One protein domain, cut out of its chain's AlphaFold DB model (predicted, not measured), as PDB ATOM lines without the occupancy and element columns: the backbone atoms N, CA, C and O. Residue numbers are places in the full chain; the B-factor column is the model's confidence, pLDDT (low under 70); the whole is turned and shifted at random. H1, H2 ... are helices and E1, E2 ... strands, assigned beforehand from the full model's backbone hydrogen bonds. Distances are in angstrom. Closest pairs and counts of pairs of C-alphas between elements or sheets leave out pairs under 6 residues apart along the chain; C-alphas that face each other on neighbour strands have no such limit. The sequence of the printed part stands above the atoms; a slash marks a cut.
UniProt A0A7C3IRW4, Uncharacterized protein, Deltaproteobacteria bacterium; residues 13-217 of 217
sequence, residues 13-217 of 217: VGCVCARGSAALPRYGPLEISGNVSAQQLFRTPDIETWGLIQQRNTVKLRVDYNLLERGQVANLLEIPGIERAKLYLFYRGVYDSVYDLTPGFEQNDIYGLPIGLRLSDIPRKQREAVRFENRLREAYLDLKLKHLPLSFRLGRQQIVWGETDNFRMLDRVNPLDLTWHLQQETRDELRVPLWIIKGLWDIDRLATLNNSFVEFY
ATOM      1  N   VAL A  13     163.421 159.494  89.220       53.22
ATOM      2  CA  VAL A  13     161.992 159.356  89.489       53.22
ATOM      3  C   VAL A  13     161.842 158.299  90.574       53.22
ATOM      4  O   VAL A  13     162.132 157.125  90.350       53.22
ATOM      5  N   GLY A  14     161.427 158.727  91.765       50.88
ATOM      6  CA  GLY A  14     161.183 157.849  92.906       50.88
ATOM      7  C   GLY A  14     159.708 157.473  92.985       50.88
ATOM      8  O   GLY A  14     158.851 158.357  93.029       50.88
ATOM      9  N   CYS A  15     159.409 156.173  93.013       54.06
ATOM     10  CA  CYS A  15     158.051 155.650  93.126       54.06
ATOM     11  C   CYS A  15     157.912 154.836  94.416       54.06
ATOM     12  O   CYS A  15     158.572 153.809  94.571       54.06
ATOM     13  N   VAL A  16     157.036 155.264  95.325       56.97
ATOM     14  CA  VAL A  16     156.667 154.478  96.514       56.97
ATOM     15  C   VAL A  16     155.277 153.902  96.286       56.97
ATOM     16  O   VAL A  16     154.317 154.651  96.114       56.97
ATOM     17  N   CYS A  17     155.178 152.572  96.274       60.25
ATOM     18  CA  CYS A  17     153.933 151.841  96.060       60.25
ATOM     19  C   CYS A  17     153.576 151.022  97.302       60.25
ATOM     20  O   CYS A  17     154.334 150.140  97.695       60.25
ATOM     21  N   ALA A  18     152.390 151.246  97.862       57.28
ATOM     22  CA  ALA A  18     151.770 150.332  98.816       57.28
ATOM     23  C   ALA A  18     150.616 149.612  98.110       57.28
ATOM     24  O   ALA A  18     149.757 150.264  97.518       57.28
ATOM     25  N   ARG A  19     150.595 148.275  98.137       60.72
ATOM     26  CA  ARG A  19     149.522 147.460  97.550       60.72
ATOM     27  C   ARG A  19     148.942 146.545  98.622       60.72
ATOM     28  O   ARG A  19     149.673 145.759  99.211       60.72
ATOM     29  N   GLY A  20     147.636 146.638  98.846       60.78
ATOM     30  CA  GLY A  20     146.864 145.675  99.623       60.78
ATOM     31  C   GLY A  20     145.945 144.902  98.686       60.78
ATOM     32  O   GLY A  20     145.210 145.510  97.910       60.78
ATOM     33  N   SER A  21     145.993 143.574  98.735       64.69
ATOM     34  CA  SER A  21     145.082 142.704  97.989       64.69
ATOM     35  C   SER A  21     144.230 141.935  98.981       64.69
ATOM     36  O   SER A  21     144.759 141.393  99.950       64.69
ATOM     37  N   ALA A  22     142.926 141.881  98.739       65.50
ATOM     38  CA  ALA A  22     142.004 141.107  99.551       65.50
ATOM     39  C   ALA A  22     141.037 140.355  98.635       65.50
ATOM     40  O   ALA A  22     140.446 140.924  97.717       65.50
ATOM     41  N   ALA A  23     140.875 139.066  98.899       65.06
ATOM     42  CA  ALA A  23     139.789 138.269  98.354       65.06
ATOM     43  C   ALA A  23     138.833 137.973  99.507       65.06
ATOM     44  O   ALA A  23     139.272 137.526 100.570       65.06
ATOM     45  N   LEU A  24     137.546 138.271  99.329       72.06
ATOM     46  CA  LEU A  24     136.546 137.846 100.298       72.06
ATOM     47  C   LEU A  24     136.325 136.332 100.146       72.06
ATOM     48  O   LEU A  24     136.458 135.807  99.037       72.06
ATOM     49  N   PRO A  25     135.990 135.616 101.235       68.06
ATOM     50  CA  PRO A  25     135.585 134.225 101.126       68.06
ATOM     51  C   PRO A  25     134.426 134.093 100.129       68.06
ATOM     52  O   PRO A  25     133.547 134.952 100.064       68.06
ATOM     53  N   ARG A  26     134.421 133.013  99.343       68.19
ATOM     54  CA  ARG A  26     133.355 132.742  98.375       68.19
ATOM     55  C   ARG A  26     132.041 132.474  99.115       68.19
ATOM     56  O   ARG A  26     131.922 131.478  99.828       68.19
ATOM     57  N   TYR A  27     131.048 133.338  98.921       71.38
ATOM     58  CA  TYR A  27     129.708 133.179  99.484       71.38
ATOM     59  C   TYR A  27     128.794 132.558  98.422       71.38
ATOM     60  O   TYR A  27     128.107 133.244  97.665       71.38
ATOM     61  N   GLY A  28     128.818 131.225  98.335       79.94
ATOM     62  CA  GLY A  28     128.026 130.465  97.366       79.94
ATOM     63  C   GLY A  28     128.411 130.784  95.908       79.94
ATOM     64  O   GLY A  28     129.571 130.581  95.531       79.94
ATOM     65  N   PRO A  29     127.472 131.250  95.059       86.06
ATOM     66  CA  PRO A  29     127.756 131.585  93.663       86.06
ATOM     67  C   PRO A  29     128.498 132.917  93.481       86.06
ATOM     68  O   PRO A  29     128.894 133.218  92.358       86.06
ATOM     69  N   LEU A  30     128.667 133.716  94.541       88.50
ATOM     70  CA  LEU A  30     129.278 135.042  94.489       88.50
ATOM     71  C   LEU A  30     130.700 135.023  95.053       88.50
ATOM     72  O   LEU A  30     130.937 134.616  96.193       88.50
ATOM     73  N   GLU A  31     131.631 135.542  94.267       89.25
ATOM     74  CA  GLU A  31     132.998 135.828  94.675       89.25
ATOM     75  C   GLU A  31     133.305 137.299  94.392       89.25
ATOM     76  O   GLU A  31     133.022 137.830  93.317       89.25
ATOM     77  N   ILE A  32     133.864 137.972  95.396       89.50
ATOM     78  CA  ILE A  32     134.277 139.367  95.300       89.50
ATOM     79  C   ILE A  32     135.741 139.434  95.709       89.50
ATOM     80  O   ILE A  32     136.123 139.010  96.801       89.50
ATOM     81  N   SER A  33     136.563 139.991  94.835       89.88
ATOM     82  CA  SER A  33     137.984 140.190  95.089       89.88
ATOM     83  C   SER A  33     138.411 141.572  94.634       89.88
ATOM     84  O   SER A  33     137.713 142.252  93.886       89.88
ATOM     85  N   GLY A  34     139.555 142.035  95.113       88.44
ATOM     86  CA  GLY A  34     140.039 143.339  94.718       88.44
ATOM     87  C   GLY A  34     141.377 143.692  95.322       88.44
ATOM     88  O   GLY A  34     141.950 142.971  96.141       88.44
ATOM     89  N   ASN A  35     141.869 144.852  94.918       89.44
ATOM     90  CA  ASN A  35     143.069 145.424  95.486       89.44
ATOM     91  C   ASN A  35     142.943 146.940  95.584       89.44
ATOM     92  O   ASN A  35     142.320 147.598  94.749       89.44
ATOM     93  N   VAL A  36     143.601 147.483  96.597       88.25
ATOM     94  CA  VAL A  36     143.800 148.915  96.765       88.25
ATOM     95  C   VAL A  36     145.293 149.181  96.661       88.25
ATOM     96  O   VAL A  36     146.110 148.437  97.206       88.25
ATOM     97  N   SER A  37     145.670 150.218  95.927       88.12
ATOM     98  CA  SER A  37     147.063 150.620  95.803       88.12
ATOM     99  C   SER A  37     147.222 152.122  95.897       88.12
ATOM    100  O   SER A  37     146.498 152.858  95.232       88.12
ATOM    101  N   ALA A  38     148.209 152.557  96.668       87.50
ATOM    102  CA  ALA A  38     148.653 153.939  96.722       87.50
ATOM    103  C   ALA A  38     150.022 154.048  96.048       87.50
ATOM    104  O   ALA A  38     150.908 153.229  96.304       87.50
ATOM    105  N   GLN A  39     150.184 155.048  95.190       86.06
ATOM    106  CA  GLN A  39     151.404 155.344  94.458       86.06
ATOM    107  C   GLN A  39     151.735 156.824  94.615       86.06
ATOM    108  O   GLN A  39     150.938 157.688  94.250       86.06
ATOM    109  N   GLN A  40     152.935 157.094  95.115       85.00
ATOM    110  CA  GLN A  40     153.500 158.435  95.196       85.00
ATOM    111  C   GLN A  40     154.638 158.559  94.193       85.00
ATOM    112  O   GLN A  40     155.529 157.704  94.177       85.00
ATOM    113  N   LEU A  41     154.610 159.613  93.379       80.81
ATOM    114  CA  LEU A  41     155.644 159.898  92.396       80.81
ATOM    115  C   LEU A  41     156.294 161.241  92.680       80.81
ATOM    116  O   LEU A  41     155.647 162.289  92.601       80.81
ATOM    117  N   PHE A  42     157.597 161.192  92.919       78.38
ATOM    118  CA  PHE A  42     158.426 162.375  93.057       78.38
ATOM    119  C   PHE A  42     159.379 162.479  91.872       78.38
ATOM    120  O   PHE A  42     159.916 161.474  91.397       78.38
ATOM    121  N   ARG A  43     159.601 163.705  91.405       75.88
ATOM    122  CA  ARG A  43     160.641 164.036  90.434       75.88
ATOM    123  C   ARG A  43     161.583 165.047  91.047       75.88
ATOM    124  O   ARG A  43     161.148 166.022  91.654       75.88
ATOM    125  N   THR A  44     162.861 164.817  90.821       74.44
ATOM    126  CA  THR A  44     163.945 165.677  91.265       74.44
ATOM    127  C   THR A  44     164.913 165.872  90.093       74.44
ATOM    128  O   THR A  44     165.338 164.879  89.489       74.44
ATOM    129  N   PRO A  45     165.213 167.119  89.687       70.25
ATOM    130  CA  PRO A  45     166.353 167.384  88.823       70.25
ATOM    131  C   PRO A  45     167.673 167.306  89.610       70.25
ATOM    132  O   PRO A  45     168.660 166.837  89.055       70.25
ATOM    133  N   ASP A  46     167.691 167.688  90.893       72.06
ATOM    134  CA  ASP A  46     168.864 167.658  91.777       72.06
ATOM    135  C   ASP A  46     168.502 167.294  93.235       72.06
ATOM    136  O   ASP A  46     167.350 167.377  93.648       72.06
ATOM    137  N   ILE A  47     169.499 166.927  94.048       71.50
ATOM    138  CA  ILE A  47     169.313 166.450  95.435       71.50
ATOM    139  C   ILE A  47     168.496 167.397  96.331       71.50
ATOM    140  O   ILE A  47     167.847 166.923  97.268       71.50
ATOM    141  N   GLU A  48     168.517 168.702  96.066       70.50
ATOM    142  CA  GLU A  48     167.875 169.722  96.896       70.50
ATOM    143  C   GLU A  48     166.434 170.009  96.447       70.50
ATOM    144  O   GLU A  48     165.612 170.450  97.253       70.50
ATOM    145  N   THR A  49     166.086 169.706  95.194       71.19
ATOM    146  CA  THR A  49     164.768 169.996  94.622       71.19
ATOM    147  C   THR A  49     163.929 168.735  94.407       71.19
ATOM    148  O   THR A  49     164.269 167.834  93.643       71.19
ATOM    149  N   TRP A  50     162.769 168.680  95.068       72.94
ATOM    150  CA  TRP A  50     161.816 167.569  94.979       72.94
ATOM    151  C   TRP A  50     160.423 168.097  94.644       72.94
ATOM    152  O   TRP A  50     159.902 168.980  95.323       72.94
ATOM    153  N   GLY A  51     159.798 167.533  93.614       75.69
ATOM    154  CA  GLY A  51     158.429 167.836  93.213       75.69
ATOM    155  C   GLY A  51     157.549 166.597  93.282       75.69
ATOM    156  O   GLY A  51     157.860 165.582  92.658       75.69
ATOM    157  N   LEU A  52     156.436 166.672  94.016       78.19
ATOM    158  CA  LEU A  52     155.375 165.665  93.951       78.19
ATOM    159  C   LEU A  52     154.614 165.841  92.632       78.19
ATOM    160  O   LEU A  52     153.964 166.863  92.421       78.19
ATOM    161  N   ILE A  53     154.699 164.846  91.755       78.25
ATOM    162  CA  ILE A  53     154.045 164.858  90.436       78.25
ATOM    163  C   ILE A  53     152.772 164.020  90.434       78.25
ATOM    164  O   ILE A  53     151.862 164.292  89.656       78.25
ATOM    165  N   GLN A  54     152.690 163.012  91.302       82.00
ATOM    166  CA  GLN A  54     151.533 162.129  91.364       82.00
ATOM    167  C   GLN A  54     151.295 161.654  92.793       82.00
ATOM    168  O   GLN A  54     152.237 161.229  93.460       82.00
ATOM    169  N   GLN A  55     150.031 161.655  93.213       87.94
ATOM    170  CA  GLN A  55     149.581 160.992  94.433       87.94
ATOM    171  C   GLN A  55     148.314 160.214  94.123       87.94
ATOM    172  O   GLN A  55     147.189 160.685  94.304       87.94
ATOM    173  N   ARG A  56     148.510 158.996  93.629       87.44
ATOM    174  CA  ARG A  56     147.447 158.179  93.067       87.44
ATOM    175  C   ARG A  56     147.016 157.091  94.028       87.44
ATOM    176  O   ARG A  56     147.817 156.273  94.462       87.44
ATOM    177  N   ASN A  57     145.720 157.019  94.271       91.12
ATOM    178  CA  ASN A  57     145.061 155.918  94.946       91.12
ATOM    179  C   ASN A  57     144.194 155.196  93.920       91.12
ATOM    180  O   ASN A  57     143.398 155.819  93.227       91.12
ATOM    181  N   THR A  58     144.366 153.889  93.796       90.56
ATOM    182  CA  THR A  58     143.614 153.047  92.865       90.56
ATOM    183  C   THR A  58     142.896 151.968  93.646       90.56
ATOM    184  O   THR A  58     143.494 151.304  94.489       90.56
ATOM    185  N   VAL A  59     141.624 151.771  93.336       92.25
ATOM    186  CA  VAL A  59     140.798 150.672  93.823       92.25
ATOM    187  C   VAL A  59     140.388 149.842  92.620       92.25
ATOM    188  O   VAL A  59     139.890 150.375  91.628       92.25
ATOM    189  N   LYS A  60     140.579 148.532  92.709       92.81
ATOM    190  CA  LYS A  60     140.088 147.576  91.722       92.81
ATOM    191  C   LYS A  60     139.182 146.587  92.423       92.81
ATOM    192  O   LYS A  60     139.553 146.042  93.460       92.81
ATOM    193  N   LEU A  61     138.012 146.369  91.844       93.62
ATOM    194  CA  LEU A  61     137.006 145.452  92.352       93.62
ATOM    195  C   LEU A  61     136.619 144.495  91.235       93.62
ATOM    196  O   LEU A  61     136.285 144.913  90.129       93.62
ATOM    197  N   ARG A  62     136.653 143.210  91.544       93.88
ATOM    198  CA  ARG A  62     136.225 142.116  90.692       93.88
ATOM    199  C   ARG A  62     135.040 141.433  91.351       93.88
ATOM    200  O   ARG A  62     135.072 141.141  92.546       93.88
ATOM    201  N   VAL A  63     134.015 141.181  90.551       93.31
ATOM    202  CA  VAL A  63     132.833 140.426  90.948       93.31
ATOM    203  C   VAL A  63     132.639 139.293  89.958       93.31
ATOM    204  O   VAL A  63     132.461 139.519  88.763       93.31
ATOM    205  N   ASP A  64     132.643 138.081  90.486       91.94
ATOM    206  CA  ASP A  64     132.377 136.847  89.772       91.94
ATOM    207  C   ASP A  64     131.080 136.255  90.325       91.94
ATOM    208  O   ASP A  64     130.981 135.955  91.516       91.94
ATOM    209  N   TYR A  65     130.072 136.095  89.470       90.94
ATOM    210  CA  TYR A  65     128.776 135.565  89.878       90.94
ATOM    211  C   TYR A  65     128.330 134.406  88.988       90.94
ATOM    212  O   TYR A  65     128.045 134.579  87.801       90.94
ATOM    213  N   ASN A  66     128.244 133.212  89.569       89.19
ATOM    214  CA  ASN A  66     127.763 132.010  88.897       89.19
ATOM    215  C   ASN A  66     126.228 132.000  88.896       89.19
ATOM    216  O   ASN A  66     125.593 131.518  89.830       89.19
ATOM    217  N   LEU A  67     125.641 132.548  87.832       85.44
ATOM    218  CA  LEU A  67     124.191 132.612  87.621       85.44
ATOM    219  C   LEU A  67     123.568 131.218  87.489       85.44
ATOM    220  O   LEU A  67     122.468 130.974  87.981       85.44
ATOM    221  N   LEU A  68     124.271 130.322  86.793       84.06
ATOM    222  CA  LEU A  68     123.801 128.983  86.470       84.06
ATOM    223  C   LEU A  68     124.943 127.982  86.610       84.06
ATOM    224  O   LEU A  68     125.980 128.128  85.954       84.06
ATOM    225  N   GLU A  69     124.726 126.933  87.396       76.50
ATOM    226  CA  GLU A  69     125.602 125.763  87.447       76.50
ATOM    227  C   GLU A  69     124.781 124.516  87.100       76.50
ATOM    228  O   GLU A  69     123.689 124.312  87.626       76.50
ATOM    229  N   ARG A  70     125.292 123.678  86.186       71.31
ATOM    230  CA  ARG A  70     124.646 122.418  85.755       71.31
ATOM    231  C   ARG A  70     123.220 122.595  85.208       71.31
ATOM    232  O   ARG A  70     122.379 121.714  85.360       71.31
ATOM    233  N   GLY A  71     122.949 123.722  84.560       65.06
ATOM    234  CA  GLY A  71     121.640 124.033  83.990       65.06
ATOM    235  C   GLY A  71     120.615 124.576  84.984       65.06
ATOM    236  O   GLY A  71     119.498 124.855  84.564       65.06
ATOM    237  N   GLN A  72     120.969 124.774  86.260       64.38
ATOM    238  CA  GLN A  72     120.047 125.263  87.290       64.38
ATOM    239  C   GLN A  72     120.457 126.633  87.843       64.38
ATOM    240  O   GLN A  72     121.624 126.873  88.161       64.38
ATOM    241  N   VAL A  73     119.486 127.541  87.980       69.69
ATOM    242  CA  VAL A  73     119.650 128.834  88.659       69.69
ATOM    243  C   VAL A  73     119.411 128.594  90.134       69.69
ATOM    244  O   VAL A  73     118.294 128.244  90.515       69.69
ATOM    245  N   ALA A  74     120.447 128.755  90.960       63.50
ATOM    246  CA  ALA A  74     120.360 128.583  92.412       63.50
ATOM    247  C   ALA A  74     119.662 127.271  92.853       63.50
ATOM    248  O   ALA A  74     119.029 127.236  93.904       63.50
ATOM    249  N   ASN A  75     119.764 126.203  92.047       58.88
ATOM    250  CA  ASN A  75     119.072 124.914  92.225       58.88
ATOM    251  C   ASN A  75     117.526 124.979  92.238       58.88
ATOM    252  O   ASN A  75     116.881 124.064  92.743       58.88
ATOM    253  N   LEU A  76     116.926 126.046  91.699       60.25
ATOM    254  CA  LEU A  76     115.477 126.300  91.747       60.25
ATOM    255  C   LEU A  76     114.804 126.340  90.363       60.25
ATOM    256  O   LEU A  76     113.623 126.016  90.265       60.25
ATOM    257  N   LEU A  77     115.521 126.722  89.298       64.38
ATOM    258  CA  LEU A  77     114.957 126.887  87.948       64.38
ATOM    259  C   LEU A  77     115.911 126.346  86.872       64.38
ATOM    260  O   LEU A  77     117.056 126.791  86.806       64.38
ATOM    261  N   GLU A  78     115.460 125.415  86.024       68.38
ATOM    262  CA  GLU A  78     116.252 124.923  84.885       68.38
ATOM    263  C   GLU A  78     116.116 125.873  83.687       68.38
ATOM    264  O   GLU A  78     115.001 126.179  83.260       68.38
ATOM    265  N   ILE A  79     117.240 126.338  83.134       74.06
ATOM    266  CA  ILE A  79     117.238 127.094  81.875       74.06
ATOM    267  C   ILE A  79     117.542 126.117  80.732       74.06
ATOM    268  O   ILE A  79     118.664 125.604  80.653       74.06
ATOM    269  N   PRO A  80     116.583 125.846  79.828       75.06
ATOM    270  CA  PRO A  80     116.790 124.887  78.754       75.06
ATOM    271  C   PRO A  80     117.912 125.347  77.812       75.06
ATOM    272  O   PRO A  80     117.966 126.499  77.388       75.06
ATOM    273  N   GLY A  81     118.817 124.424  77.479       80.31
ATOM    274  CA  GLY A  81     119.886 124.632  76.495       80.31
ATOM    275  C   GLY A  81     121.183 125.259  77.023       80.31
ATOM    276  O   GLY A  81     122.201 125.159  76.337       80.31
ATOM    277  N   ILE A  82     121.202 125.823  78.236       84.19
ATOM    278  CA  ILE A  82     122.400 126.426  78.842       84.19
ATOM    279  C   ILE A  82     122.880 125.541  79.996       84.19
ATOM    280  O   ILE A  82     122.131 125.234  80.913       84.19
ATOM    281  N   GLU A  83     124.139 125.110  79.961       86.00
ATOM    282  CA  GLU A  83     124.778 124.320  81.021       86.00
ATOM    283  C   GLU A  83     125.328 125.215  82.137       86.00
ATOM    284  O   GLU A  83     125.216 124.896  83.323       86.00
ATOM    285  N   ARG A  84     125.945 126.338  81.761       86.69
ATOM    286  CA  ARG A  84     126.600 127.253  82.694       86.69
ATOM    287  C   ARG A  84     126.469 128.689  82.216       86.69
ATOM    288  O   ARG A  84     126.630 128.956  81.028       86.69
ATOM    289  N   ALA A  85     126.234 129.589  83.162       89.69
ATOM    290  CA  ALA A  85     126.212 131.026  82.946       89.69
ATOM    291  C   ALA A  85     126.970 131.716  84.085       89.69
ATOM    292  O   ALA A  85     126.663 131.490  85.257       89.69
ATOM    293  N   LYS A  86     127.955 132.549  83.752       91.56
ATOM    294  CA  LYS A  86     128.756 133.297  84.724       91.56
ATOM    295  C   LYS A  86     128.847 134.761  84.318       91.56
ATOM    296  O   LYS A  86     129.254 135.067  83.204       91.56
ATOM    297  N   LEU A  87     128.485 135.654  85.228       92.50
ATOM    298  CA  LEU A  87     128.670 137.091  85.083       92.50
ATOM    299  C   LEU A  87     130.020 137.489  85.678       92.50
ATOM    300  O   LEU A  87     130.336 137.118  86.808       92.50
ATOM    301  N   TYR A  88     130.781 138.273  84.926       94.25
ATOM    302  CA  TYR A  88     132.018 138.887  85.380       94.25
ATOM    303  C   TYR A  88     131.913 140.402  85.276       94.25
ATOM    304  O   TYR A  88     131.565 140.933  84.219       94.25
ATOM    305  N   LEU A  89     132.256 141.094  86.361       96.00
ATOM    306  CA  LEU A  89     132.378 142.544  86.402       96.00
ATOM    307  C   LEU A  89     133.747 142.925  86.957       96.00
ATOM    308  O   LEU A  89     134.188 142.404  87.980       96.00
ATOM    309  N   PHE A  90     134.390 143.893  86.315       94.62
ATOM    310  CA  PHE A  90     135.651 144.454  86.771       94.62
ATOM    311  C   PHE A  90     135.600 145.974  86.754       94.62
ATOM    312  O   PHE A  90     135.513 146.610  85.702       94.62
ATOM    313  N   TYR A  91     135.671 146.559  87.940       94.94
ATOM    314  CA  TYR A  91     135.653 147.992  88.170       94.94
ATOM    315  C   TYR A  91     137.038 148.494  88.580       94.94
ATOM    316  O   TYR A  91     137.726 147.868  89.388       94.94
ATOM    317  N   ARG A  92     137.425 149.659  88.052       91.69
ATOM    318  CA  ARG A  92     138.622 150.405  88.447       91.69
ATOM    319  C   ARG A  92     138.228 151.841  88.772       91.69
ATOM    320  O   ARG A  92     137.694 152.551  87.921       91.69
ATOM    321  N   GLY A  93     138.525 152.247  89.999       92.06
ATOM    322  CA  GLY A  93     138.448 153.621  90.470       92.06
ATOM    323  C   GLY A  93     139.851 154.162  90.720       92.06
ATOM    324  O   GLY A  93     140.662 153.483  91.345       92.06
ATOM    325  N   VAL A  94     140.143 155.369  90.257       90.81
ATOM    326  CA  VAL A  94     141.398 156.074  90.518       90.81
ATOM    327  C   VAL A  94     141.096 157.459  91.041       90.81
ATOM    328  O   VAL A  94     140.208 158.149  90.543       90.81
ATOM    329  N   TYR A  95     141.880 157.861  92.025       91.69
ATOM    330  CA  TYR A  95     141.885 159.190  92.582       91.69
ATOM    331  C   TYR A  95     143.313 159.710  92.673       91.69
ATOM    332  O   TYR A  95     144.142 159.111  93.358       91.69
ATOM    333  N   ASP A  96     143.595 160.818  91.997       89.06
ATOM    334  CA  ASP A  96     144.906 161.458  91.993       89.06
ATOM    335  C   ASP A  96     144.835 162.809  92.711       89.06
ATOM    336  O   ASP A  96     144.347 163.804  92.169       89.06
ATOM    337  N   SER A  97     145.286 162.849  93.967       88.69
ATOM    338  CA  SER A  97     145.128 164.037  94.817       88.69
ATOM    339  C   SER A  97     146.099 165.161  94.472       88.69
ATOM    340  O   SER A  97     145.952 166.267  94.994       88.69
ATOM    341  N   VAL A  98     147.066 164.931  93.575       84.19
ATOM    342  CA  VAL A  98     147.969 165.994  93.108       84.19
ATOM    343  C   VAL A  98     147.186 167.158  92.483       84.19
ATOM    344  O   VAL A  98     147.551 168.320  92.657       84.19
ATOM    345  N   TYR A  99     146.049 166.863  91.840       83.25
ATOM    346  CA  TYR A  99     145.180 167.861  91.215       83.25
ATOM    347  C   TYR A  99     144.411 168.735  92.217       83.25
ATOM    348  O   TYR A  99     143.988 169.832  91.840       83.25
ATOM    349  N   ASP A 100     144.276 168.290  93.473       84.50
ATOM    350  CA  ASP A 100     143.691 169.067  94.576       84.50
ATOM    351  C   ASP A 100     144.737 169.868  95.325       84.50
ATOM    352  O   ASP A 100     144.569 171.067  95.546       84.50
ATOM    353  N   LEU A 101     145.842 169.204  95.680       78.69
ATOM    354  CA  LEU A 101     146.960 169.837  96.373       78.69
ATOM    355  C   LEU A 101     147.523 170.999  95.554       78.69
ATOM    356  O   LEU A 101     148.074 171.928  96.135       78.69
ATOM    357  N   THR A 102     147.332 170.961  94.226       69.06
ATOM    358  CA  THR A 102     147.740 171.996  93.273       69.06
ATOM    359  C   THR A 102     149.128 172.531  93.622       69.06
ATOM    360  O   THR A 102     149.274 173.736  93.845       69.06
ATOM    361  N   PRO A 103     150.132 171.647  93.783       64.88
ATOM    362  CA  PRO A 103     151.416 172.078  94.300       64.88
ATOM    363  C   PRO A 103     151.936 173.202  93.404       64.88
ATOM    364  O   PRO A 103     151.903 173.086  92.180       64.88
ATOM    365  N   GLY A 104     152.415 174.295  94.005       62.16
ATOM    366  CA  GLY A 104     153.008 175.429  93.282       62.16
ATOM    367  C   GLY A 104     154.340 175.093  92.601       62.16
ATOM    368  O   GLY A 104     155.135 175.986  92.332       62.16
ATOM    369  N   PHE A 105     154.606 173.806  92.378       63.16
ATOM    370  CA  PHE A 105     155.798 173.298  91.738       63.16
ATOM    371  C   PHE A 105     155.693 173.538  90.233       63.16
ATOM    372  O   PHE A 105     154.805 173.016  89.556       63.16
ATOM    373  N   GLU A 106     156.603 174.355  89.721       65.62
ATOM    374  CA  GLU A 106     156.740 174.606  88.297       65.62
ATOM    375  C   GLU A 106     157.465 173.421  87.664       65.62
ATOM    376  O   GLU A 106     158.568 173.052  88.073       65.62
ATOM    377  N   GLN A 107     156.805 172.757  86.715       63.78
ATOM    378  CA  GLN A 107     157.398 171.598  86.076       63.78
ATOM    379  C   GLN A 107     158.552 172.067  85.189       63.78
ATOM    380  O   GLN A 107     158.331 172.741  84.185       63.78
ATOM    381  N   ASN A 108     159.773 171.696  85.562       65.38
ATOM    382  CA  ASN A 108     160.958 171.950  84.753       65.38
ATOM    383  C   ASN A 108     161.188 170.811  83.750       65.38
ATOM    384  O   ASN A 108     160.803 169.659  83.995       65.38
ATOM    385  N   ASP A 109     161.795 171.135  82.612       63.28
ATOM    386  CA  ASP A 109     162.234 170.161  81.621       63.28
ATOM    387  C   ASP A 109     163.495 169.415  82.085       63.28
ATOM    388  O   ASP A 109     164.013 169.615  83.185       63.28
ATOM    389  N   ILE A 110     163.994 168.522  81.229       60.53
ATOM    390  CA  ILE A 110     165.219 167.752  81.486       60.53
ATOM    391  C   ILE A 110     166.482 168.627  81.601       60.53
ATOM    392  O   ILE A 110     167.522 168.131  82.028       60.53
ATOM    393  N   TYR A 111     166.402 169.906  81.229       61.41
ATOM    394  CA  TYR A 111     167.473 170.897  81.324       61.41
ATOM    395  C   TYR A 111     167.278 171.863  82.504       61.41
ATOM    396  O   TYR A 111     168.084 172.776  82.680       61.41
ATOM    397  N   GLY A 112     166.242 171.660  83.328       61.66
ATOM    398  CA  GLY A 112     165.929 172.526  84.464       61.66
ATOM    399  C   GLY A 112     165.245 173.840  84.076       61.66
ATOM    400  O   GLY A 112     165.102 174.712  84.930       61.66
ATOM    401  N   LEU A 113     164.818 173.998  82.819       61.62
ATOM    402  CA  LEU A 113     164.086 175.174  82.361       61.62
ATOM    403  C   LEU A 113     162.596 175.028  82.692       61.62
ATOM    404  O   LEU A 113     162.040 173.943  82.504       61.62
ATOM    405  N   PRO A 114     161.922 176.098  83.143       63.25
ATOM    406  CA  PRO A 114     160.495 176.048  83.422       63.25
ATOM    407  C   PRO A 114     159.716 175.772  82.136       63.25
ATOM    408  O   PRO A 114     159.816 176.512  81.159       63.25
ATOM    409  N   ILE A 115     158.887 174.726  82.146       65.94
ATOM    410  CA  ILE A 115     157.970 174.406  81.038       65.94
ATOM    411  C   ILE A 115     156.757 175.364  81.057       65.94
ATOM    412  O   ILE A 115     155.905 175.319  80.176       65.94
ATOM    413  N   GLY A 116     156.661 176.253  82.057       58.06
ATOM    414  CA  GLY A 116     155.602 177.261  82.169       58.06
ATOM    415  C   GLY A 116     154.203 176.677  82.384       58.06
ATOM    416  O   GLY A 116     153.210 177.376  82.219       58.06
ATOM    417  N   LEU A 117     154.110 175.390  82.728       63.41
ATOM    418  CA  LEU A 117     152.859 174.703  83.026       63.41
ATOM    419  C   LEU A 117     152.824 174.401  84.521       63.41
ATOM    420  O   LEU A 117     153.382 173.396  84.972       63.41
ATOM    421  N   ARG A 118     152.172 175.264  85.304       72.75
ATOM    422  CA  ARG A 118     151.801 174.923  86.679       72.75
ATOM    423  C   ARG A 118     150.428 174.277  86.665       72.75
ATOM    424  O   ARG A 118     149.540 174.664  85.909       72.75
ATOM    425  N   LEU A 119     150.208 173.324  87.567       74.50
ATOM    426  CA  LEU A 119     148.886 172.716  87.727       74.50
ATOM    427  C   LEU A 119     147.822 173.771  88.087       74.50
ATOM    428  O   LEU A 119     146.661 173.631  87.711       74.50
ATOM    429  N   SER A 120     148.221 174.850  88.770       76.50
ATOM    430  CA  SER A 120     147.371 176.010  89.065       76.50
ATOM    431  C   SER A 120     146.832 176.711  87.823       76.50
ATOM    432  O   SER A 120     145.728 177.249  87.877       76.50
ATOM    433  N   ASP A 121     147.581 176.676  86.721       79.94
ATOM    434  CA  ASP A 121     147.259 177.394  85.486       79.94
ATOM    435  C   ASP A 121     146.224 176.620  84.653       79.94
ATOM    436  O   ASP A 121     145.556 177.178  83.782       79.94
ATOM    437  N   ILE A 122     146.035 175.330  84.959       79.50
ATOM    438  CA  ILE A 122     145.019 174.484  84.341       79.50
ATOM    439  C   ILE A 122     143.647 174.821  84.952       79.50
ATOM    440  O   ILE A 122     143.467 174.710  86.178       79.50
ATOM    441  N   PRO A 123     142.635 175.153  84.122       85.94
ATOM    442  CA  PRO A 123     141.281 175.408  84.591       85.94
ATOM    443  C   PRO A 123     140.770 174.279  85.486       85.94
ATOM    444  O   PRO A 123     140.884 173.099  85.149       85.94
ATOM    445  N   ARG A 124     140.139 174.636  86.609       83.88
ATOM    446  CA  ARG A 124     139.649 173.676  87.615       83.88
ATOM    447  C   ARG A 124     138.828 172.533  87.009       83.88
ATOM    448  O   ARG A 124     139.041 171.384  87.366       83.88
ATOM    449  N   LYS A 125     137.962 172.831  86.037       85.94
ATOM    450  CA  LYS A 125     137.143 171.829  85.335       85.94
ATOM    451  C   LYS A 125     137.983 170.753  84.631       85.94
ATOM    452  O   LYS A 125     137.606 169.588  84.628       85.94
ATOM    453  N   GLN A 126     139.111 171.134  84.031       83.12
ATOM    454  CA  GLN A 126     140.013 170.187  83.373       83.12
ATOM    455  C   GLN A 126     140.775 169.353  84.405       83.12
ATOM    456  O   GLN A 126     140.891 168.145  84.231       83.12
ATOM    457  N   ARG A 127     141.212 169.969  85.512       81.12
ATOM    458  CA  ARG A 127     141.829 169.246  86.637       81.12
ATOM    459  C   ARG A 127     140.885 168.227  87.259       81.12
ATOM    460  O   ARG A 127     141.277 167.091  87.478       81.12
ATOM    461  N   GLU A 128     139.632 168.604  87.492       83.31
ATOM    462  CA  GLU A 128     138.607 167.701  88.025       83.31
ATOM    463  C   GLU A 128     138.346 166.509  87.092       83.31
ATOM    464  O   GLU A 128     138.139 165.399  87.577       83.31
ATOM    465  N   ALA A 129     138.426 166.709  85.772       83.06
ATOM    466  CA  ALA A 129     138.235 165.642  84.789       83.06
ATOM    467  C   ALA A 129     139.352 164.583  84.798       83.06
ATOM    468  O   ALA A 129     139.088 163.431  84.467       83.06
ATOM    469  N   VAL A 130     140.583 164.955  85.168       79.81
ATOM    470  CA  VAL A 130     141.734 164.030  85.248       79.81
ATOM    471  C   VAL A 130     142.027 163.546  86.671       79.81
ATOM    472  O   VAL A 130     142.749 162.568  86.852       79.81
ATOM    473  N   ARG A 131     141.450 164.208  87.682       86.25
ATOM    474  CA  ARG A 131     141.564 163.869  89.110       86.25
ATOM    475  C   ARG A 131     140.953 162.514  89.443       86.25
ATOM    476  O   ARG A 131     141.485 161.796  90.288       86.25
ATOM    477  N   PHE A 132     139.826 162.185  88.813       87.50
ATOM    478  CA  PHE A 132     139.103 160.942  89.048       87.50
ATOM    479  C   PHE A 132     138.990 160.122  87.769       87.50
ATOM    480  O   PHE A 132     138.581 160.625  86.727       87.50
ATOM    481  N   GLU A 133     139.239 158.824  87.885       86.25
ATOM    482  CA  GLU A 133     138.854 157.847  86.872       86.25
ATOM    483  C   GLU A 133     137.873 156.866  87.506       86.25
ATOM    484  O   GLU A 133     138.208 156.199  88.476       86.25
ATOM    485  N   ASN A 134     136.670 156.748  86.952       90.69
ATOM    486  CA  ASN A 134     135.691 155.755  87.384       90.69
ATOM    487  C   ASN A 134     135.267 154.956  86.155       90.69
ATOM    488  O   ASN A 134     134.511 155.451  85.317       90.69
ATOM    489  N   ARG A 135     135.799 153.741  86.007       89.12
ATOM    490  CA  ARG A 135     135.556 152.903  84.828       89.12
ATOM    491  C   ARG A 135     135.129 151.500  85.241       89.12
ATOM    492  O   ARG A 135     135.881 150.771  85.886       89.12
ATOM    493  N   LEU A 136     133.950 151.080  84.778       92.94
ATOM    494  CA  LEU A 136     133.630 149.660  84.646       92.94
ATOM    495  C   LEU A 136     134.418 149.139  83.443       92.94
ATOM    496  O   LEU A 136     134.050 149.369  82.290       92.94
ATOM    497  N   ARG A 137     135.578 148.548  83.715       91.25
ATOM    498  CA  ARG A 137     136.524 148.145  82.678       91.25
ATOM    499  C   ARG A 137     135.984 146.968  81.889       91.25
ATOM    500  O   ARG A 137     135.922 147.063  80.667       91.25
ATOM    501  N   GLU A 138     135.560 145.913  82.570       94.19
ATOM    502  CA  GLU A 138     135.044 144.706  81.926       94.19
ATOM    503  C   GLU A 138     133.691 144.328  82.514       94.19
ATOM    504  O   GLU A 138     133.437 144.502  83.707       94.19
ATOM    505  N   ALA A 139     132.818 143.852  81.639       96.25
ATOM    506  CA  ALA A 139     131.480 143.405  81.960       96.25
ATOM    507  C   ALA A 139     131.062 142.407  80.885       96.25
ATOM    508  O   ALA A 139     130.728 142.806  79.766       96.25
ATOM    509  N   TYR A 140     131.126 141.120  81.202       94.12
ATOM    510  CA  TYR A 140     130.791 140.074  80.246       94.12
ATOM    511  C   TYR A 140     130.074 138.897  80.900       94.12
ATOM    512  O   TYR A 140     130.157 138.667  82.108       94.12
ATOM    513  N   LEU A 141     129.357 138.161  80.058       92.81
ATOM    514  CA  LEU A 141     128.631 136.953  80.399       92.81
ATOM    515  C   LEU A 141     129.265 135.767  79.674       92.81
ATOM    516  O   LEU A 141     129.318 135.753  78.445       92.81
ATOM    517  N   ASP A 142     129.708 134.778  80.442       90.69
ATOM    518  CA  ASP A 142     130.192 133.495  79.944       90.69
ATOM    519  C   ASP A 142     129.048 132.489  79.935       90.69
ATOM    520  O   ASP A 142     128.489 132.173  80.983       90.69
ATOM    521  N   LEU A 143     128.724 131.969  78.757       88.88
ATOM    522  CA  LEU A 143     127.676 130.989  78.511       88.88
ATOM    523  C   LEU A 143     128.289 129.709  77.950       88.88
ATOM    524  O   LEU A 143     129.098 129.756  77.029       88.88
ATOM    525  N   LYS A 144     127.864 128.558  78.465       88.06
ATOM    526  CA  LYS A 144     128.179 127.242  77.900       88.06
ATOM    527  C   LYS A 144     126.887 126.521  77.562       88.06
ATOM    528  O   LYS A 144     126.001 126.444  78.415       88.06
ATOM    529  N   LEU A 145     126.770 126.010  76.340       86.62
ATOM    530  CA  LEU A 145     125.581 125.283  75.896       86.62
ATOM    531  C   LEU A 145     125.622 123.818  76.355       86.62
ATOM    532  O   LEU A 145     126.682 123.210  76.417       86.62
ATOM    533  N   LYS A 146     124.455 123.245  76.680       83.50
ATOM    534  CA  LYS A 146     124.325 121.877  77.232       83.50
ATOM    535  C   LYS A 146     124.457 120.774  76.178       83.50
ATOM    536  O   LYS A 146     124.910 119.678  76.484       83.50
ATOM    537  N   HIS A 147     124.023 121.049  74.950       83.31
ATOM    538  CA  HIS A 147     123.907 120.049  73.878       83.31
ATOM    539  C   HIS A 147     124.899 120.257  72.734       83.31
ATOM    540  O   HIS A 147     124.937 119.462  71.801       83.31
ATOM    541  N   LEU A 148     125.671 121.338  72.789       82.88
ATOM    542  CA  LEU A 148     126.645 121.700  71.773       82.88
ATOM    543  C   LEU A 148     127.964 121.997  72.485       82.88
ATOM    544  O   LEU A 148     127.925 122.660  73.524       82.88
ATOM    545  N   PRO A 149     129.114 121.576  71.937       84.75
ATOM    546  CA  PRO A 149     130.436 121.922  72.461       84.75
ATOM    547  C   PRO A 149     130.791 123.380  72.117       84.75
ATOM    548  O   PRO A 149     131.826 123.676  71.531       84.75
ATOM    549  N   LEU A 150     129.869 124.298  72.411       84.50
ATOM    550  CA  LEU A 150     129.947 125.714  72.097       84.50
ATOM    551  C   LEU A 150     129.841 126.523  73.386       84.50
ATOM    552  O   LEU A 150     128.899 126.373  74.173       84.50
ATOM    553  N   SER A 151     130.800 127.422  73.559       86.00
ATOM    554  CA  SER A 151     130.818 128.417  74.622       86.00
ATOM    555  C   SER A 151     130.883 129.813  74.021       86.00
ATOM    556  O   SER A 151     131.559 130.039  73.022       86.00
ATOM    557  N   PHE A 152     130.201 130.763  74.649       88.31
ATOM    558  CA  PHE A 152     130.193 132.158  74.234       88.31
ATOM    559  C   PHE A 152     130.566 133.061  75.399       88.31
ATOM    560  O   PHE A 152     130.102 132.862  76.518       88.31
ATOM    561  N   ARG A 153     131.352 134.093  75.118       89.75
ATOM    562  CA  ARG A 153     131.599 135.217  76.012       89.75
ATOM    563  C   ARG A 153     131.082 136.481  75.355       89.75
ATOM    564  O   ARG A 153     131.574 136.890  74.303       89.75
ATOM    565  N   LEU A 154     130.084 137.087  75.981       92.88
ATOM    566  CA  LEU A 154     129.345 138.218  75.438       92.88
ATOM    567  C   LEU A 154     129.576 139.445  76.313       92.88
ATOM    568  O   LEU A 154     129.248 139.416  77.497       92.88
ATOM    569  N   GLY A 155     130.095 140.531  75.742       93.25
ATOM    570  CA  GLY A 155     130.165 141.822  76.429       93.25
ATOM    571  C   GLY A 155     131.500 142.533  76.269       93.25
ATOM    572  O   GLY A 155     132.221 142.337  75.291       93.25
ATOM    573  N   ARG A 156     131.805 143.399  77.236       93.88
ATOM    574  CA  ARG A 156     133.022 144.206  77.276       93.88
ATOM    575  C   ARG A 156     134.143 143.429  77.962       93.88
ATOM    576  O   ARG A 156     134.074 143.200  79.166       93.88
ATOM    577  N   GLN A 157     135.174 143.055  77.214       89.75
ATOM    578  CA  GLN A 157     136.218 142.125  77.659       89.75
ATOM    579  C   GLN A 157     137.582 142.455  77.042       89.75
ATOM    580  O   GLN A 157     137.656 143.093  75.991       89.75
ATOM    581  N   GLN A 158     138.666 142.003  77.671       85.06
ATOM    582  CA  GLN A 158     139.982 141.954  77.029       85.06
ATOM    583  C   GLN A 158     140.216 140.561  76.421       85.06
ATOM    584  O   GLN A 158     140.080 139.553  77.112       85.06
ATOM    585  N   ILE A 159     140.583 140.490  75.138       78.25
ATOM    586  CA  ILE A 159     140.911 139.219  74.465       78.25
ATOM    587  C   ILE A 159     142.425 139.100  74.332       78.25
ATOM    588  O   ILE A 159     143.013 139.788  73.508       78.25
ATOM    589  N   VAL A 160     143.067 138.237  75.117       69.88
ATOM    590  CA  VAL A 160     144.518 138.010  75.031       69.88
ATOM    591  C   VAL A 160     144.781 136.634  74.429       69.88
ATOM    592  O   VAL A 160     144.218 135.639  74.883       69.88
ATOM    593  N   TRP A 161     145.636 136.589  73.408       62.81
ATOM    594  CA  TRP A 161     146.065 135.354  72.752       62.81
ATOM    595  C   TRP A 161     147.431 134.933  73.304       62.81
ATOM    596  O   TRP A 161     148.418 135.641  73.106       62.81
ATOM    597  N   GLY A 162     147.494 133.775  73.966       51.88
ATOM    598  CA  GLY A 162     148.737 133.165  74.451       51.88
ATOM    599  C   GLY A 162     148.981 133.321  75.957       51.88
ATOM    600  O   GLY A 162     148.741 134.366  76.548       51.88
ATOM    601  N   GLU A 163     149.488 132.252  76.569       44.28
ATOM    602  CA  GLU A 163     149.760 132.119  78.010       44.28
ATOM    603  C   GLU A 163     151.062 132.833  78.452       44.28
ATOM    604  O   GLU A 163     151.403 132.855  79.631       44.28
ATOM    605  N   THR A 164     151.825 133.419  77.517       39.81
ATOM    606  CA  THR A 164     153.141 134.030  77.789       39.81
ATOM    607  C   THR A 164     153.072 135.557  77.787       39.81
ATOM    608  O   THR A 164     153.224 136.235  76.771       39.81
ATOM    609  N   ASP A 165     152.877 136.086  78.985       46.41
ATOM    610  CA  ASP A 165     152.561 137.471  79.333       46.41
ATOM    611  C   ASP A 165     153.733 138.476  79.207       46.41
ATOM    612  O   ASP A 165     153.953 139.310  80.083       46.41
ATOM    613  N   ASN A 166     154.558 138.416  78.143       40.16
ATOM    614  CA  ASN A 166     155.667 139.384  78.035       40.16
ATOM    615  C   ASN A 166     156.110 139.867  76.642       40.16
ATOM    616  O   ASN A 166     156.913 140.801  76.571       40.16
ATOM    617  N   PHE A 167     155.568 139.338  75.539       42.28
ATOM    618  CA  PHE A 167     155.880 139.824  74.184       42.28
ATOM    619  C   PHE A 167     154.624 139.958  73.310       42.28
ATOM    620  O   PHE A 167     153.982 138.976  72.951       42.28
ATOM    621  N   ARG A 168     154.297 141.195  72.903       48.03
ATOM    622  CA  ARG A 168     153.276 141.478  71.881       48.03
ATOM    623  C   ARG A 168     153.879 141.303  70.489       48.03
ATOM    624  O   ARG A 168     154.262 142.288  69.869       48.03
ATOM    625  N   MET A 169     153.976 140.071  69.995       43.09
ATOM    626  CA  MET A 169     154.312 139.852  68.580       43.09
ATOM    627  C   MET A 169     153.073 139.711  67.684       43.09
ATOM    628  O   MET A 169     153.161 140.035  66.505       43.09
ATOM    629  N   LEU A 170     151.922 139.284  68.224       49.53
ATOM    630  CA  LEU A 170     150.744 138.928  67.411       49.53
ATOM    631  C   LEU A 170     149.411 139.555  67.859       49.53
ATOM    632  O   LEU A 170     148.427 139.468  67.129       49.53
ATOM    633  N   ASP A 171     149.356 140.235  69.007       52.38
ATOM    634  CA  ASP A 171     148.112 140.839  69.505       52.38
ATOM    635  C   ASP A 171     147.854 142.197  68.819       52.38
ATOM    636  O   ASP A 171     148.180 143.257  69.359       52.38
ATOM    637  N   ARG A 172     147.353 142.167  67.574       54.84
ATOM    638  CA  ARG A 172     146.942 143.358  66.797       54.84
ATOM    639  C   ARG A 172     145.538 143.850  67.181       54.84
ATOM    640  O   ARG A 172     145.201 144.991  66.886       54.84
ATOM    641  N   VAL A 173     144.730 143.008  67.827       61.44
ATOM    642  CA  VAL A 173     143.286 143.237  67.994       61.44
ATOM    643  C   VAL A 173     142.975 144.218  69.126       61.44
ATOM    644  O   VAL A 173     142.087 145.051  68.968       61.44
ATOM    645  N   ASN A 174     143.724 144.199  70.234       69.50
ATOM    646  CA  ASN A 174     143.441 145.093  71.361       69.50
ATOM    647  C   ASN A 174     144.191 146.435  71.269       69.50
ATOM    648  O   ASN A 174     145.430 146.447  71.389       69.50
ATOM    649  N   PRO A 175     143.481 147.578  71.157       74.44
ATOM    650  CA  PRO A 175     144.109 148.885  71.257       74.44
ATOM    651  C   PRO A 175     144.661 149.122  72.669       74.44
ATOM    652  O   PRO A 175     144.180 148.563  73.660       74.44
ATOM    653  N   LEU A 176     145.698 149.954  72.753       75.25
ATOM    654  CA  LEU A 176     146.258 150.420  74.018       75.25
ATOM    655  C   LEU A 176     145.833 151.859  74.272       75.25
ATOM    656  O   LEU A 176     145.966 152.706  73.391       75.25
ATOM    657  N   ASP A 177     145.392 152.139  75.492       74.44
ATOM    658  CA  ASP A 177     145.264 153.506  75.976       74.44
ATOM    659  C   ASP A 177     146.644 153.951  76.468       74.44
ATOM    660  O   ASP A 177     147.040 153.685  77.601       74.44
ATOM    661  N   LEU A 178     147.413 154.558  75.561       70.56
ATOM    662  CA  LEU A 178     148.738 155.117  75.851       70.56
ATOM    663  C   LEU A 178     148.680 156.594  76.219       70.56
ATOM    664  O   LEU A 178     149.723 157.214  76.420       70.56
ATOM    665  N   THR A 179     147.473 157.159  76.276       65.75
ATOM    666  CA  THR A 179     147.278 158.580  76.537       65.75
ATOM    667  C   THR A 179     147.966 158.947  77.849       65.75
ATOM    668  O   THR A 179     148.643 159.968  77.906       65.75
ATOM    669  N   TRP A 180     147.885 158.076  78.868       59.31
ATOM    670  CA  TRP A 180     148.395 158.317  80.219       59.31
ATOM    671  C   TRP A 180     149.470 157.294  80.663       59.31
ATOM    672  O   TRP A 180     149.263 156.089  80.600       59.31
ATOM    673  N   HIS A 181     150.604 157.802  81.173       58.00
ATOM    674  CA  HIS A 181     151.616 157.131  82.019       58.00
ATOM    675  C   HIS A 181     152.107 155.735  81.569       58.00
ATOM    676  O   HIS A 181     152.253 154.825  82.384       58.00
ATOM    677  N   LEU A 182     152.466 155.616  80.286       49.53
ATOM    678  CA  LEU A 182     153.114 154.473  79.607       49.53
ATOM    679  C   LEU A 182     154.120 153.634  80.434       49.53
ATOM    680  O   LEU A 182     154.275 152.446  80.168       49.53
ATOM    681  N   GLN A 183     154.829 154.235  81.395       48.44
ATOM    682  CA  GLN A 183     155.873 153.580  82.201       48.44
ATOM    683  C   GLN A 183     155.421 153.159  83.611       48.44
ATOM    684  O   GLN A 183     156.186 152.503  84.313       48.44
ATOM    685  N   GLN A 184     154.228 153.560  84.058       59.56
ATOM    686  CA  GLN A 184     153.802 153.432  85.463       59.56
ATOM    687  C   GLN A 184     152.601 152.500  85.655       59.56
ATOM    688  O   GLN A 184     152.331 152.078  86.778       59.56
ATOM    689  N   GLU A 185     151.902 152.164  84.573       59.12
ATOM    690  CA  GLU A 185     150.791 151.214  84.568       59.12
ATOM    691  C   GLU A 185     151.288 149.830  84.106       59.12
ATOM    692  O   GLU A 185     152.137 149.715  83.217       59.12
ATOM    693  N   THR A 186     150.762 148.756  84.704       60.28
ATOM    694  CA  THR A 186     151.058 147.381  84.260       60.28
ATOM    695  C   THR A 186     150.509 147.179  82.841       60.28
ATOM    696  O   THR A 186     149.460 147.728  82.506       60.28
ATOM    697  N   ARG A 187     151.169 146.381  81.988       60.44
ATOM    698  CA  ARG A 187     150.768 146.215  80.573       60.44
ATOM    699  C   ARG A 187     149.307 145.785  80.382       60.44
ATOM    700  O   ARG A 187     148.678 146.224  79.421       60.44
ATOM    701  N   ASP A 188     148.754 145.002  81.303       64.25
ATOM    702  CA  ASP A 188     147.344 144.583  81.273       64.25
ATOM    703  C   ASP A 188     146.367 145.752  81.454       64.25
ATOM    704  O   ASP A 188     145.267 145.773  80.894       64.25
ATOM    705  N   GLU A 189     146.780 146.774  82.201       73.81
ATOM    706  CA  GLU A 189     145.967 147.953  82.498       73.81
ATOM    707  C   GLU A 189     145.891 148.912  81.312       73.81
ATOM    708  O   GLU A 189     144.892 149.620  81.156       73.81
ATOM    709  N   LEU A 190     146.897 148.881  80.436       77.25
ATOM    710  CA  LEU A 190     146.930 149.677  79.212       77.25
ATOM    711  C   LEU A 190     145.984 149.128  78.135       77.25
ATOM    712  O   LEU A 190     145.573 149.876  77.249       77.25
ATOM    713  N   ARG A 191     145.621 147.836  78.175       82.19
ATOM    714  CA  ARG A 191     144.728 147.237  77.167       82.19
ATOM    715  C   ARG A 191     143.314 147.805  77.285       82.19
ATOM    716  O   ARG A 191     142.705 147.778  78.357       82.19
ATOM    717  N   VAL A 192     142.758 148.271  76.171       85.19
ATOM    718  CA  VAL A 192     141.374 148.749  76.110       85.19
ATOM    719  C   VAL A 192     140.442 147.555  75.891       85.19
ATOM    720  O   VAL A 192     140.590 146.849  74.896       85.19
ATOM    721  N   PRO A 193     139.480 147.313  76.795       89.00
ATOM    722  CA  PRO A 193     138.507 146.244  76.624       89.00
ATOM    723  C   PRO A 193     137.496 146.592  75.525       89.00
ATOM    724  O   PRO A 193     137.040 147.736  75.417       89.00
ATOM    725  N   LEU A 194     137.138 145.587  74.731       89.44
ATOM    726  CA  LEU A 194     136.299 145.697  73.543       89.44
ATOM    727  C   LEU A 194     134.921 145.090  73.798       89.44
ATOM    728  O   LEU A 194     134.796 144.096  74.509       89.44
ATOM    729  N   TRP A 195     133.889 145.691  73.205       92.31
ATOM    730  CA  TRP A 195     132.552 145.104  73.137       92.31
ATOM    731  C   TRP A 195     132.520 144.101  71.990       92.31
ATOM    732  O   TRP A 195     132.477 144.503  70.830       92.31
ATOM    733  N   ILE A 196     132.595 142.814  72.317       90.62
ATOM    734  CA  ILE A 196     132.740 141.753  71.322       90.62
ATOM    735  C   ILE A 196     132.109 140.449  71.807       90.62
ATOM    736  O   ILE A 196     131.968 140.207  73.012       90.62
ATOM    737  N   ILE A 197     131.712 139.623  70.845       89.94
ATOM    738  CA  ILE A 197     131.202 138.276  71.062       89.94
ATOM    739  C   ILE A 197     132.336 137.323  70.739       89.94
ATOM    740  O   ILE A 197     132.726 137.221  69.591       89.94
ATOM    741  N   LYS A 198     132.847 136.613  71.739       88.38
ATOM    742  CA  LYS A 198     133.825 135.547  71.531       88.38
ATOM    743  C   LYS A 198     133.104 134.210  71.585       88.38
ATOM    744  O   LYS A 198     132.411 133.930  72.561       88.38
ATOM    745  N   GLY A 199     133.262 133.394  70.557       87.88
ATOM    746  CA  GLY A 199     132.787 132.023  70.509       87.88
ATOM    747  C   GLY A 199     133.948 131.038  70.550       87.88
ATOM    748  O   GLY A 199     135.004 131.264  69.960       87.88
ATOM    749  N   LEU A 200     133.746 129.949  71.277       85.19
ATOM    750  CA  LEU A 200     134.673 128.835  71.387       85.19
ATOM    751  C   LEU A 200     133.921 127.566  71.011       85.19
ATOM    752  O   LEU A 200     132.901 127.248  71.623       85.19
ATOM    753  N   TRP A 201     134.427 126.864  70.005       84.88
ATOM    754  CA  TRP A 201     133.979 125.528  69.649       84.88
ATOM    755  C   TRP A 201     135.030 124.524  70.097       84.88
ATOM    756  O   TRP A 201     136.116 124.452  69.521       84.88
ATOM    757  N   ASP A 202     134.701 123.755  71.129       81.19
ATOM    758  CA  ASP A 202     135.547 122.681  71.624       81.19
ATOM    759  C   ASP A 202     135.499 121.501  70.639       81.19
ATOM    760  O   ASP A 202     134.428 121.001  70.284       81.19
ATOM    761  N   ILE A 203     136.669 121.068  70.165       78.81
ATOM    762  CA  ILE A 203     136.805 119.890  69.309       78.81
ATOM    763  C   ILE A 203     137.327 118.757  70.181       78.81
ATOM    764  O   ILE A 203     138.475 118.772  70.636       78.81
ATOM    765  N   ASP A 204     136.492 117.743  70.382       65.38
ATOM    766  CA  ASP A 204     136.916 116.537  71.078       65.38
ATOM    767  C   ASP A 204     138.045 115.827  70.306       65.38
ATOM    768  O   ASP A 204     137.977 115.633  69.094       65.38
ATOM    769  N   ARG A 205     139.104 115.477  71.052       56.28
ATOM    770  CA  ARG A 205     140.297 114.683  70.691       56.28
ATOM    771  C   ARG A 205     140.595 114.532  69.186       56.28
ATOM    772  O   ARG A 205     140.232 113.549  68.541       56.28
ATOM    773  N   LEU A 206     141.430 115.431  68.669       57.50
ATOM    774  CA  LEU A 206     142.157 115.236  67.413       57.50
ATOM    775  C   LEU A 206     143.394 114.359  67.664       57.50
ATOM    776  O   LEU A 206     144.461 114.869  67.990       57.50
ATOM    777  N   ALA A 207     143.239 113.040  67.514       64.12
ATOM    778  CA  ALA A 207     144.294 112.013  67.560       64.12
ATOM    779  C   ALA A 207     145.216 112.038  68.807       64.12
ATOM    780  O   ALA A 207     145.029 111.238  69.722       64.12
ATOM    781  N   THR A 208     146.207 112.930  68.848       62.12
ATOM    782  CA  THR A 208     147.207 113.107  69.924       62.12
ATOM    783  C   THR A 208     147.121 114.461  70.635       62.12
ATOM    784  O   THR A 208     147.813 114.666  71.632       62.12
ATOM    785  N   LEU A 209     146.276 115.384  70.166       59.09
ATOM    786  CA  LEU A 209     146.087 116.705  70.762       59.09
ATOM    787  C   LEU A 209     144.915 116.670  71.753       59.09
ATOM    788  O   LEU A 209     143.768 116.415  71.382       59.09
ATOM    789  N   ASN A 210     145.203 116.933  73.029       56.72
ATOM    790  CA  ASN A 210     144.181 117.181  74.051       56.72
ATOM    791  C   ASN A 210     143.859 118.690  74.086       56.72
ATOM    792  O   ASN A 210     144.759 119.502  73.890       56.72
ATOM    793  N   ASN A 211     142.599 119.058  74.359       63.09
ATOM    794  CA  ASN A 211     142.103 120.447  74.427       63.09
ATOM    795  C   ASN A 211     142.269 121.260  73.128       63.09
ATOM    796  O   ASN A 211     142.808 122.366  73.138       63.09
ATOM    797  N   SER A 212     141.801 120.716  72.003       73.50
ATOM    798  CA  SER A 212     141.709 121.477  70.750       73.50
ATOM    799  C   SER A 212     140.410 122.282  70.711       73.50
ATOM    800  O   SER A 212     139.348 121.754  71.030       73.50
ATOM    801  N   PHE A 213     140.476 123.545  70.296       76.88
ATOM    802  CA  PHE A 213     139.300 124.396  70.131       76.88
ATOM    803  C   PHE A 213     139.472 125.343  68.944       76.88
ATOM    804  O   PHE A 213     140.591 125.682  68.553       76.88
ATOM    805  N   VAL A 214     138.349 125.781  68.383       80.44
ATOM    806  CA  VAL A 214     138.287 126.875  67.412       80.44
ATOM    807  C   VAL A 214     137.742 128.103  68.120       80.44
ATOM    808  O   VAL A 214     136.652 128.070  68.687       80.44
ATOM    809  N   GLU A 215     138.502 129.189  68.072       80.00
ATOM    810  CA  GLU A 215     138.095 130.487  68.595       80.00
ATOM    811  C   GLU A 215     137.690 131.417  67.449       80.00
ATOM    812  O   GLU A 215     138.400 131.532  66.450       80.00
ATOM    813  N   PHE A 216     136.558 132.097  67.612       81.12
ATOM    814  CA  PHE A 216     136.058 133.109  66.686       81.12
ATOM    815  C   PHE A 216     135.519 134.316  67.460       81.12
ATOM    816  O   PHE A 216     135.102 134.184  68.613       81.12
ATOM    817  N   TYR A 217     135.574 135.499  66.851       77.62
ATOM    818  CA  TYR A 217     135.242 136.777  67.481       77.62
ATOM    819  C   TYR A 217     134.702 137.789  66.470       77.62
ATOM    820  O   TYR A 217     135.018 137.634  65.268       77.62
TER     821      TYR A 217
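AT A GLANCE: This is residues 13 to 217 of the 217 residues of an uncharacterized protein of Deltaproteobacteria bacterium (UniProt A0A7C3IRW4). The model is one long antiparallel sheet of eight strands, twisted and curled like part of a barrel, but open: its edge strands E1 and E8 are apart. The long strands E1 to E5 run along the length of the whole, with the short helices H1 and H2 at one end of the sheet, while H3 and the long loop before it stand off the sheet. The printed part has 205 residues with eight named strands and three named helices, in the order E1 E2 E3 E4 H1 H2 E5 E6 H3 E7 E8 along the chain, and the class is mostly strand. Across the sheet the order is E1, E2, E3, E4, E5, E6, E7, E8. The whole is loose, with a radius of gyration of the C-alphas of 22.8 A, and elongated, with spans of 69 by 40 by 28 A.

HOW THE PARTS SIT: Begin in the sheet with E3, residues 51 to 68, and E4, residues 82 to 96, a hairpin at 165 degrees; look for N 61 and O 91, 2.9 A apart and within hydrogen-bond range. On the other side of E3 is E2, residues 30 to 44, in a hairpin with it, where N 37 and O 58 are 2.8 A apart. The edge strand E1, residues 13 to 23, forms a hairpin with E2, with N 18 and O 38 at 2.9 A. E1 to E4 make a meander, each strand the antiparallel neighbour of the one before. Beside E4 comes E5, residues 132 to 145, antiparallel at 171 degrees, with N 86 and O 142 at 2.8 A. E5 forms a hairpin with E6, residues 150 to 157, with N 141 and O 154 at 2.9 A, and E6 bends by 54 degrees at residue 154. E7, residues 194 to 203, is the antiparallel neighbour of E6, with N 153 and O 198 at 2.8 A. The edge strand E8, residues 212 to 216, forms a hairpin with E7, with N 201 and O 214 at 2.9 A. H1, residues 98 to 101, is on the sheet at a height of 5.4 A, over none of the strands; its closest C-alpha pair with E3 is Gln 55 and Val 98, 5.4 A. H2, residues 124 to 131, only grazes the sheet, with its residues 127 to 131. H1 and H2 touch, their closest C-alphas being those of Tyr 99 and Arg 131, 5.8 A apart. H3, residues 187 to 190, is not on the sheet and touches no helix. In H2 every O i to N i+4 pair is within hydrogen-bond range; H1 and H3 are too short for such a pair.

IN THESE COORDINATES: Find C-alpha 13 at (161.992, 159.356, 89.489), where E1 begins; from there it runs 31.9 A to C-alpha 23. E2 covers 46.4 A, E3 52.5 A and E4 43.7 A. H1 and H2 follow E4, and E5 starts at C-alpha 132 at (139.103, 160.942, 89.048) and runs 40.3 A. E6 is 18.4 A long. After H3, E7 covers 26.2 A and E8 13.6 A, ending at C-alpha 216 at (136.058, 133.109, 66.686).

THE WHOLE: The two C-alphas farthest apart are those of Glu 48 and Pro 80, 70.3 A. The printed part has no cut. The links from E3 to E4, H1 to H2 and E6 to H3 are long, with 13, 22 and 29 residues. The mean pLDDT of the printed part is 76.0; look for values under 70 in, for instance, residues 13 to 23, 102 to 117 and 160 to 174.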